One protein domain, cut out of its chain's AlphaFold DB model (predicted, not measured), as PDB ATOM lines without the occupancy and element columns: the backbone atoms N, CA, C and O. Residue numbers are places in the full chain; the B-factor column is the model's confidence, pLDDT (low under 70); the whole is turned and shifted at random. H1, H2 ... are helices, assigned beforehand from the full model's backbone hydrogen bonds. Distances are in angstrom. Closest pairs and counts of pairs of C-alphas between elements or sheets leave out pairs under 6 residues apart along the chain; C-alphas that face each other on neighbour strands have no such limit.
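AT A GLANCE: This is residues 193 to 263 of the 282 residues of an uncharacterized protein of Planctomycetes bacterium RIFCSPLOWO2_12_FULL_39_13 (UniProt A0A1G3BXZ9). Two short helices, H1 and H2, cross one side of the first part of a long helix, H3, in a compact body; residues 244 to 263 of H3 stick out as a free arm. The 71 printed residues have three named helices, H1, H2, H3, and no named strand: all helix. The whole is only just extended, close to loose: radius of gyration of the C-alphas 16.8 A, spans 58 by 20 by 15 A.

HOW THE PARTS SIT: Start with H1, residues 194 to 202; it touches H2, residues 208 to 216, at a steep 46 degrees, closest at C-alphas 200 and 211, 6.8 A. H3, residues 226 to 263, touches H1 with residues 235 to 243 alone, about perpendicular at 89 degrees, closest at C-alphas 194 and 238, 4.6 A. H3 touches H2 with residues 227 to 236 alone, at a steep 67 degrees, closest at C-alphas 212 and 232, 4.8 A. In H1, H2 and H3 every O i to N i+4 pair is within hydrogen-bond range.

IN THESE COORDINATES: Find C-alpha 194 at (27.811, -38.544, 46.594); H1 spans 12.2 A, H2 11.9 A. H3 runs 55.7 A to C-alpha 263 at (-1.449, -23.818, 62.278).

THE WHOLE: C-alphas 224 and 263 are farthest apart, 58.8 A. The printed part has no cut and no long link. Residues 256 to 257 and 259 to 263 have pLDDT under 70.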
ATOM      1  N   ASP A 193      29.679 -42.427  44.734       83.50
ATOM      2  CA  ASP A 193      28.717 -42.184  45.809       83.50
ATOM      3  C   ASP A 193      28.890 -40.758  46.357       83.50
ATOM      4  O   ASP A 193      29.938 -40.392  46.900       83.50
ATOM      5  N   ILE A 194      27.842 -39.951  46.197       86.88
ATOM      6  CA  ILE A 194      27.811 -38.544  46.594       86.88
ATOM      7  C   ILE A 194      27.986 -38.355  48.103       86.88
ATOM      8  O   ILE A 194      28.621 -37.387  48.524       86.88
ATOM      9  N   TRP A 195      27.491 -39.292  48.916       88.00
ATOM     10  CA  TRP A 195      27.549 -39.194  50.374       88.00
ATOM     11  C   TRP A 195      28.931 -39.545  50.895       88.00
ATOM     12  O   TRP A 195      29.465 -38.826  51.735       88.00
ATOM     13  N   LYS A 196      29.560 -40.572  50.313       91.31
ATOM     14  CA  LYS A 196      30.953 -40.922  50.604       91.31
ATOM     15  C   LYS A 196      31.896 -39.754  50.303       91.31
ATOM     16  O   LYS A 196      32.763 -39.426  51.106       91.31
ATOM     17  N   VAL A 197      31.700 -39.087  49.164       90.81
ATOM     18  CA  VAL A 197      32.478 -37.894  48.795       90.81
ATOM     19  C   VAL A 197      32.242 -36.734  49.769       90.81
ATOM     20  O   VAL A 197      33.193 -36.040  50.131       90.81
ATOM     21  N   TYR A 198      30.995 -36.515  50.193       93.38
ATOM     22  CA  TYR A 198      30.676 -35.493  51.188       93.38
ATOM     23  C   TYR A 198      31.388 -35.759  52.517       93.38
ATOM     24  O   TYR A 198      32.022 -34.850  53.052       93.38
ATOM     25  N   ASP A 199      31.332 -36.994  53.015       91.50
ATOM     26  CA  ASP A 199      31.941 -37.379  54.288       91.50
ATOM     27  C   ASP A 199      33.460 -37.231  54.248       91.50
ATOM     28  O   ASP A 199      34.026 -36.593  55.131       91.50
ATOM     29  N   TYR A 200      34.114 -37.684  53.177       93.62
ATOM     30  CA  TYR A 200      35.554 -37.485  53.023       93.62
ATOM     31  C   TYR A 200      35.963 -36.012  53.085       93.62
ATOM     32  O   TYR A 200      36.981 -35.659  53.678       93.62
ATOM     33  N   HIS A 201      35.169 -35.130  52.481       94.19
ATOM     34  CA  HIS A 201      35.481 -33.708  52.477       94.19
ATOM     35  C   HIS A 201      35.149 -33.028  53.812       94.19
ATOM     36  O   HIS A 201      35.881 -32.145  54.250       94.19
ATOM     37  N   LYS A 202      34.028 -33.382  54.455       91.94
ATOM     38  CA  LYS A 202      33.524 -32.676  55.646       91.94
ATOM     39  C   LYS A 202      33.927 -33.301  56.973       91.94
ATOM     40  O   LYS A 202      34.202 -32.557  57.907       91.94
ATOM     41  N   LYS A 203      33.947 -34.628  57.057       86.56
ATOM     42  CA  LYS A 203      34.309 -35.377  58.262       86.56
ATOM     43  C   LYS A 203      35.812 -35.625  58.322       86.56
ATOM     44  O   LYS A 203      36.430 -35.335  59.337       86.56
ATOM     45  N   ASP A 204      36.391 -36.081  57.213       88.56
ATOM     46  CA  ASP A 204      37.810 -36.465  57.161       88.56
ATOM     47  C   ASP A 204      38.724 -35.313  56.695       88.56
ATOM     48  O   ASP A 204      39.946 -35.450  56.646       88.56
ATOM     49  N   ASN A 205      38.129 -34.158  56.368       92.88
ATOM     50  CA  ASN A 205      38.802 -32.927  55.941       92.88
ATOM     51  C   ASN A 205      39.783 -33.135  54.767       92.88
ATOM     52  O   ASN A 205      40.833 -32.491  54.669       92.88
ATOM     53  N   LEU A 206      39.456 -34.067  53.867       92.88
ATOM     54  CA  LEU A 206      40.274 -34.379  52.704       92.88
ATOM     55  C   LEU A 206      40.001 -33.386  51.571       92.88
ATOM     56  O   LEU A 206      38.861 -33.108  51.199       92.88
ATOM     57  N   ASN A 207      41.070 -32.901  50.939       93.94
ATOM     58  CA  ASN A 207      40.954 -32.120  49.708       93.94
ATOM     59  C   ASN A 207      40.474 -33.020  48.550       93.94
ATOM     60  O   ASN A 207      40.888 -34.176  48.445       93.94
ATOM     61  N   PHE A 208      39.682 -32.481  47.620       93.38
ATOM     62  CA  PHE A 208      39.157 -33.196  46.452       93.38
ATOM     63  C   PHE A 208      40.221 -33.941  45.643       93.38
ATOM     64  O   PHE A 208      39.945 -35.023  45.133       93.38
ATOM     65  N   SER A 209      41.440 -33.405  45.538       91.31
ATOM     66  CA  SER A 209      42.545 -34.099  44.863       91.31
ATOM     67  C   SER A 209      42.929 -35.396  45.576       91.31
ATOM     68  O   SER A 209      43.191 -36.398  44.921       91.31
ATOM     69  N   ARG A 210      42.930 -35.397  46.912       92.06
ATOM     70  CA  ARG A 210      43.231 -36.581  47.725       92.06
ATOM     71  C   ARG A 210      42.086 -37.590  47.671       92.06
ATOM     72  O   ARG A 210      42.349 -38.763  47.441       92.06
ATOM     73  N   ILE A 211      40.840 -37.118  47.740       91.81
ATOM     74  CA  ILE A 211      39.641 -37.954  47.570       91.81
ATOM     75  C   ILE A 211      39.652 -38.652  46.201       91.81
ATOM     76  O   ILE A 211      39.406 -39.848  46.103       91.81
ATOM     77  N   ALA A 212      39.992 -37.925  45.134       89.69
ATOM     78  CA  ALA A 212      40.069 -38.483  43.787       89.69
ATOM     79  C   ALA A 212      41.159 -39.556  43.650       89.69
ATOM     80  O   ALA A 212      40.936 -40.570  42.989       89.69
ATOM     81  N   LYS A 213      42.323 -39.360  44.279       90.38
ATOM     82  CA  LYS A 213      43.391 -40.371  44.332       90.38
ATOM     83  C   LYS A 213      42.939 -41.626  45.077       90.38
ATOM     84  O   LYS A 213      43.101 -42.728  44.565       90.38
ATOM     85  N   GLU A 214      42.304 -41.447  46.231       89.69
ATOM     86  CA  GLU A 214      41.802 -42.544  47.064       89.69
ATOM     87  C   GLU A 214      40.719 -43.361  46.347       89.69
ATOM     88  O   GLU A 214      40.784 -44.585  46.309       89.69
ATOM     89  N   LEU A 215      39.770 -42.689  45.688       87.56
ATOM     90  CA  LEU A 215      38.700 -43.346  44.934       87.56
ATOM     91  C   LEU A 215      39.179 -43.971  43.619       87.56
ATOM     92  O   LEU A 215      38.600 -44.957  43.175       87.56
ATOM     93  N   SER A 216      40.218 -43.414  42.992       85.81
ATOM     94  CA  SER A 216      40.791 -43.964  41.756       85.81
ATOM     95  C   SER A 216      41.797 -45.093  41.986       85.81
ATOM     96  O   SER A 216      42.150 -45.782  41.030       85.81
ATOM     97  N   GLY A 217      42.293 -45.262  43.217       85.88
ATOM     98  CA  GLY A 217      43.369 -46.199  43.548       85.88
ATOM     99  C   GLY A 217      44.739 -45.804  42.983       85.88
ATOM    100  O   GLY A 217      45.652 -46.625  42.967       85.88
ATOM    101  N   LYS A 218      44.902 -44.564  42.497       85.75
ATOM    102  CA  LYS A 218      46.143 -44.072  41.881       85.75
ATOM    103  C   LYS A 218      46.681 -42.856  42.620       85.75
ATOM    104  O   LYS A 218      45.943 -41.918  42.905       85.75
ATOM    105  N   ASN A 219      47.991 -42.831  42.864       85.88
ATOM    106  CA  ASN A 219      48.648 -41.726  43.576       85.88
ATOM    107  C   ASN A 219      49.170 -40.602  42.650       85.88
ATOM    108  O   ASN A 219      49.830 -39.660  43.092       85.88
ATOM    109  N   GLU A 220      48.861 -40.668  41.360       86.38
ATOM    110  CA  GLU A 220      49.292 -39.685  40.362       86.38
ATOM    111  C   GLU A 220      48.519 -38.360  40.477       86.38
ATOM    112  O   GLU A 220      47.438 -38.289  41.066       86.38
ATOM    113  N   ASN A 221      49.073 -37.278  39.932       82.06
ATOM    114  CA  ASN A 221      48.431 -35.964  39.953       82.06
ATOM    115  C   ASN A 221      47.230 -35.929  38.977       82.06
ATOM    116  O   ASN A 221      47.341 -36.464  37.870       82.06
ATOM    117  N   PRO A 222      46.094 -35.269  39.300       80.00
ATOM    118  CA  PRO A 222      44.965 -35.159  38.373       80.00
ATOM    119  C   PRO A 222      45.290 -34.430  37.059       80.00
ATOM    120  O   PRO A 222      44.533 -34.548  36.101       80.00
ATOM    121  N   THR A 223      46.370 -33.651  37.000       81.38
ATOM    122  CA  THR A 223      46.817 -32.991  35.761       81.38
ATOM    123  C   THR A 223      47.448 -33.984  34.787       81.38
ATOM    124  O   THR A 223      47.224 -33.878  33.583       81.38
ATOM    125  N   ASP A 224      48.148 -34.985  35.322       82.69
ATOM    126  CA  ASP A 224      49.032 -35.868  34.558       82.69
ATOM    127  C   ASP A 224      48.328 -37.179  34.171       82.69
ATOM    128  O   ASP A 224      48.604 -37.755  33.120       82.69
ATOM    129  N   ASN A 225      47.342 -37.623  34.965       86.44
ATOM    130  CA  ASN A 225      46.579 -38.840  34.695       86.44
ATOM    131  C   ASN A 225      45.106 -38.561  34.363       86.44
ATOM    132  O   ASN A 225      44.330 -38.092  35.200       86.44
ATOM    133  N   LYS A 226      44.674 -38.958  33.158       86.19
ATOM    134  CA  LYS A 226      43.288 -38.807  32.677       86.19
ATOM    135  C   LYS A 226      42.249 -39.490  33.581       86.19
ATOM    136  O   LYS A 226      41.145 -38.963  33.742       86.19
ATOM    137  N   ILE A 227      42.584 -40.631  34.185       84.38
ATOM    138  CA  ILE A 227      41.696 -41.367  35.098       84.38
ATOM    139  C   ILE A 227      41.513 -40.562  36.385       84.38
ATOM    140  O   ILE A 227      40.383 -40.228  36.739       84.38
ATOM    141  N   VAL A 228      42.608 -40.154  37.033       85.56
ATOM    142  CA  VAL A 228      42.556 -39.348  38.267       85.56
ATOM    143  C   VAL A 228      41.861 -38.006  38.012       85.56
ATOM    144  O   VAL A 228      41.041 -37.570  38.819       85.56
ATOM    145  N   ARG A 229      42.092 -37.380  36.849       86.06
ATOM    146  CA  ARG A 229      41.376 -36.169  36.416       86.06
ATOM    147  C   ARG A 229      39.866 -36.367  36.363       86.06
ATOM    148  O   ARG A 229      39.109 -35.486  36.772       86.06
ATOM    149  N   SER A 230      39.430 -37.514  35.850       86.19
ATOM    150  CA  SER A 230      38.011 -37.855  35.725       86.19
ATOM    151  C   SER A 230      37.382 -38.037  37.108       86.19
ATOM    152  O   SER A 230      36.360 -37.412  37.394       86.19
ATOM    153  N   TYR A 231      38.052 -38.772  38.005       87.88
ATOM    154  CA  TYR A 231      37.651 -38.894  39.411       87.88
ATOM    155  C   TYR A 231      37.608 -37.542  40.124       87.88
ATOM    156  O   TYR A 231      36.668 -37.276  40.866       87.88
ATOM    157  N   PHE A 232      38.566 -36.650  39.874       91.19
ATOM    158  CA  PHE A 232      38.591 -35.315  40.467       91.19
ATOM    159  C   PHE A 232      37.392 -34.463  40.047       91.19
ATOM    160  O   PHE A 232      36.716 -33.872  40.894       91.19
ATOM    161  N   MET A 233      37.081 -34.435  38.749       89.44
ATOM    162  CA  MET A 233      35.908 -33.715  38.244       89.44
ATOM    163  C   MET A 233      34.611 -34.302  38.793       89.44
ATOM    164  O   MET A 233      33.711 -33.553  39.180       89.44
ATOM    165  N   GLN A 234      34.523 -35.630  38.873       88.69
ATOM    166  CA  GLN A 234      33.347 -36.289  39.417       88.69
ATOM    167  C   GLN A 234      33.199 -36.044  40.920       88.69
ATOM    168  O   GLN A 234      32.101 -35.746  41.367       88.69
ATOM    169  N   THR A 235      34.293 -36.060  41.682       91.25
ATOM    170  CA  THR A 235      34.296 -35.762  43.121       91.25
ATOM    171  C   THR A 235      33.708 -34.373  43.377       91.25
ATOM    172  O   THR A 235      32.806 -34.219  44.196       91.25
ATOM    173  N   LYS A 236      34.134 -33.357  42.614       92.69
ATOM    174  CA  LYS A 236      33.566 -32.003  42.726       92.69
ATOM    175  C   LYS A 236      32.064 -31.966  42.427       92.69
ATOM    176  O   LYS A 236      31.316 -31.305  43.145       92.69
ATOM    177  N   ARG A 237      31.621 -32.670  41.379       89.56
ATOM    178  CA  ARG A 237      30.198 -32.755  41.007       89.56
ATOM    179  C   ARG A 237      29.377 -33.440  42.094       89.56
ATOM    180  O   ARG A 237      28.400 -32.859  42.552       89.56
ATOM    181  N   SER A 238      29.819 -34.609  42.543       89.38
ATOM    182  CA  SER A 238      29.193 -35.399  43.602       89.38
ATOM    183  C   SER A 238      29.079 -34.615  44.912       89.38
ATOM    184  O   SER A 238      28.014 -34.592  45.525       89.38
ATOM    185  N   TYR A 239      30.129 -33.888  45.305       93.75
ATOM    186  CA  TYR A 239      30.083 -33.005  46.473       93.75
ATOM    187  C   TYR A 239      29.062 -31.872  46.301       93.75
ATOM    188  O   TYR A 239      28.237 -31.628  47.179       93.75
ATOM    189  N   SER A 240      29.091 -31.185  45.152       90.12
ATOM    190  CA  SER A 240      28.137 -30.112  44.854       90.12
ATOM    191  C   SER A 240      26.691 -30.611  44.852       90.12
ATOM    192  O   SER A 240      25.792 -29.869  45.245       90.12
ATOM    193  N   GLU A 241      26.458 -31.838  44.394       88.00
ATOM    194  CA  GLU A 241      25.145 -32.473  44.391       88.00
ATOM    195  C   GLU A 241      24.670 -32.786  45.813       88.00
ATOM    196  O   GLU A 241      23.568 -32.377  46.176       88.00
ATOM    197  N   ALA A 242      25.520 -33.388  46.652       89.06
ATOM    198  CA  ALA A 242      25.208 -33.628  48.063       89.06
ATOM    199  C   ALA A 242      24.859 -32.324  48.805       89.06
ATOM    200  O   ALA A 242      23.829 -32.240  49.471       89.06
ATOM    201  N   VAL A 243      25.658 -31.264  48.624       92.94
ATOM    202  CA  VAL A 243      25.385 -29.939  49.217       92.94
ATOM    203  C   VAL A 243      24.058 -29.364  48.720       92.94
ATOM    204  O   VAL A 243      23.306 -28.778  49.496       92.94
ATOM    205  N   LYS A 244      23.750 -29.518  47.429       89.94
ATOM    206  CA  LYS A 244      22.483 -29.052  46.860       89.94
ATOM    207  C   LYS A 244      21.293 -29.780  47.485       89.94
ATOM    208  O   LYS A 244      20.305 -29.128  47.804       89.94
ATOM    209  N   ILE A 245      21.390 -31.097  47.663       82.88
ATOM    210  CA  ILE A 245      20.347 -31.903  48.305       82.88
ATOM    211  C   ILE A 245      20.142 -31.448  49.752       82.88
ATOM    212  O   ILE A 245      19.005 -31.184  50.127       82.88
ATOM    213  N   ILE A 246      21.224 -31.281  50.523       86.69
ATOM    214  CA  ILE A 246      21.159 -30.794  51.910       86.69
ATOM    215  C   ILE A 246      20.409 -29.463  51.983       86.69
ATOM    216  O   ILE A 246      19.433 -29.359  52.717       86.69
ATOM    217  N   LYS A 247      20.772 -28.489  51.141       87.94
ATOM    218  CA  LYS A 247      20.105 -27.178  51.110       87.94
ATOM    219  C   LYS A 247      18.620 -27.251  50.757       87.94
ATOM    220  O   LYS A 247      17.834 -26.449  51.254       87.94
ATOM    221  N   ILE A 248      18.230 -28.157  49.858       83.56
ATOM    222  CA  ILE A 248      16.815 -28.325  49.504       83.56
ATOM    223  C   ILE A 248      16.047 -28.882  50.702       83.56
ATOM    224  O   ILE A 248      15.005 -28.338  51.043       83.56
ATOM    225  N   VAL A 249      16.584 -29.911  51.361       75.69
ATOM    226  CA  VAL A 249      15.955 -30.516  52.543       75.69
ATOM    227  C   VAL A 249      15.873 -29.513  53.696       75.69
ATOM    228  O   VAL A 249      14.819 -29.382  54.306       75.69
ATOM    229  N   GLU A 250      16.935 -28.745  53.946       82.44
ATOM    230  CA  GLU A 250      16.944 -27.651  54.927       82.44
ATOM    231  C   GLU A 250      15.835 -26.630  54.668       82.44
ATOM    232  O   GLU A 250      15.160 -26.193  55.595       82.44
ATOM    233  N   LYS A 251      15.647 -26.242  53.404       82.38
ATOM    234  CA  LYS A 251      14.610 -25.285  53.027       82.38
ATOM    235  C   LYS A 251      13.208 -25.858  53.243       82.38
ATOM    236  O   LYS A 251      12.385 -25.188  53.853       82.38
ATOM    237  N   GLU A 252      12.962 -27.085  52.788       77.38
ATOM    238  CA  GLU A 252      11.664 -27.754  52.955       77.38
ATOM    239  C   GLU A 252      11.289 -27.928  54.437       77.38
ATOM    240  O   GLU A 252      10.120 -27.843  54.796       77.38
ATOM    241  N   LEU A 253      12.274 -28.150  55.310       70.44
ATOM    242  CA  LEU A 253      12.044 -28.235  56.753       70.44
ATOM    243  C   LEU A 253      11.653 -26.899  57.375       70.44
ATOM    244  O   LEU A 253      10.797 -26.874  58.252       70.44
ATOM    245  N   LYS A 254      12.288 -25.805  56.942       76.31
ATOM    246  CA  LYS A 254      11.957 -24.462  57.430       76.31
ATOM    247  C   LYS A 254      10.543 -24.071  57.026       76.31
ATOM    248  O   LYS A 254       9.766 -23.706  57.891       76.31
ATOM    249  N   GLU A 255      10.201 -24.262  55.751       75.31
ATOM    250  CA  GLU A 255       8.853 -23.984  55.238       75.31
ATOM    251  C   GLU A 255       7.787 -24.757  56.034       75.31
ATOM    252  O   GLU A 255       6.820 -24.171  56.504       75.31
ATOM    253  N   LYS A 256       8.017 -26.046  56.309       68.62
ATOM    254  CA  LYS A 256       7.095 -26.853  57.126       68.62
ATOM    255  C   LYS A 256       7.008 -26.422  58.587       68.62
ATOM    256  O   LYS A 256       5.941 -26.518  59.185       68.62
ATOM    257  N   ALA A 257       8.125 -26.014  59.184       66.00
ATOM    258  CA  ALA A 257       8.128 -25.516  60.554       66.00
ATOM    259  C   ALA A 257       7.320 -24.214  60.666       66.00
ATOM    260  O   ALA A 257       6.548 -24.061  61.612       66.00
ATOM    261  N   ASP A 258       7.450 -23.329  59.677       70.62
ATOM    262  CA  ASP A 258       6.691 -22.082  59.601       70.62
ATOM    263  C   ASP A 258       5.186 -22.362  59.414       70.62
ATOM    264  O   ASP A 258       4.362 -21.808  60.144       70.62
ATOM    265  N   ASP A 259       4.818 -23.289  58.520       67.19
ATOM    266  CA  ASP A 259       3.421 -23.691  58.291       67.19
ATOM    267  C   ASP A 259       2.755 -24.253  59.560       67.19
ATOM    268  O   ASP A 259       1.594 -23.959  59.856       67.19
ATOM    269  N   MET A 260       3.490 -25.039  60.351       65.25
ATOM    270  CA  MET A 260       2.986 -25.554  61.625       65.25
ATOM    271  C   MET A 260       2.822 -24.470  62.682       65.25
ATOM    272  O   MET A 260       1.816 -24.476  63.386       65.25
ATOM    273  N   ALA A 261       3.770 -23.538  62.788       63.94
ATOM    274  CA  ALA A 261       3.651 -22.425  63.725       63.94
ATOM    275  C   ALA A 261       2.388 -21.596  63.430       63.94
ATOM    276  O   ALA A 261       1.663 -21.206  64.346       63.94
ATOM    277  N   VAL A 262       2.065 -21.396  62.148       68.75
ATOM    278  CA  VAL A 262       0.815 -20.753  61.719       68.75
ATOM    279  C   VAL A 262      -0.412 -21.597  62.092       68.75
ATOM    280  O   VAL A 262      -1.404 -21.057  62.589       68.75
ATOM    281  N   ALA A 263      -0.356 -22.919  61.910       62.66
ATOM    282  CA  ALA A 263      -1.449 -23.818  62.278       62.66
ATOM    283  C   ALA A 263      -1.712 -23.835  63.797       62.66
ATOM    284  O   ALA A 263      -2.866 -23.772  64.220       62.66
TER     285      ALA A 263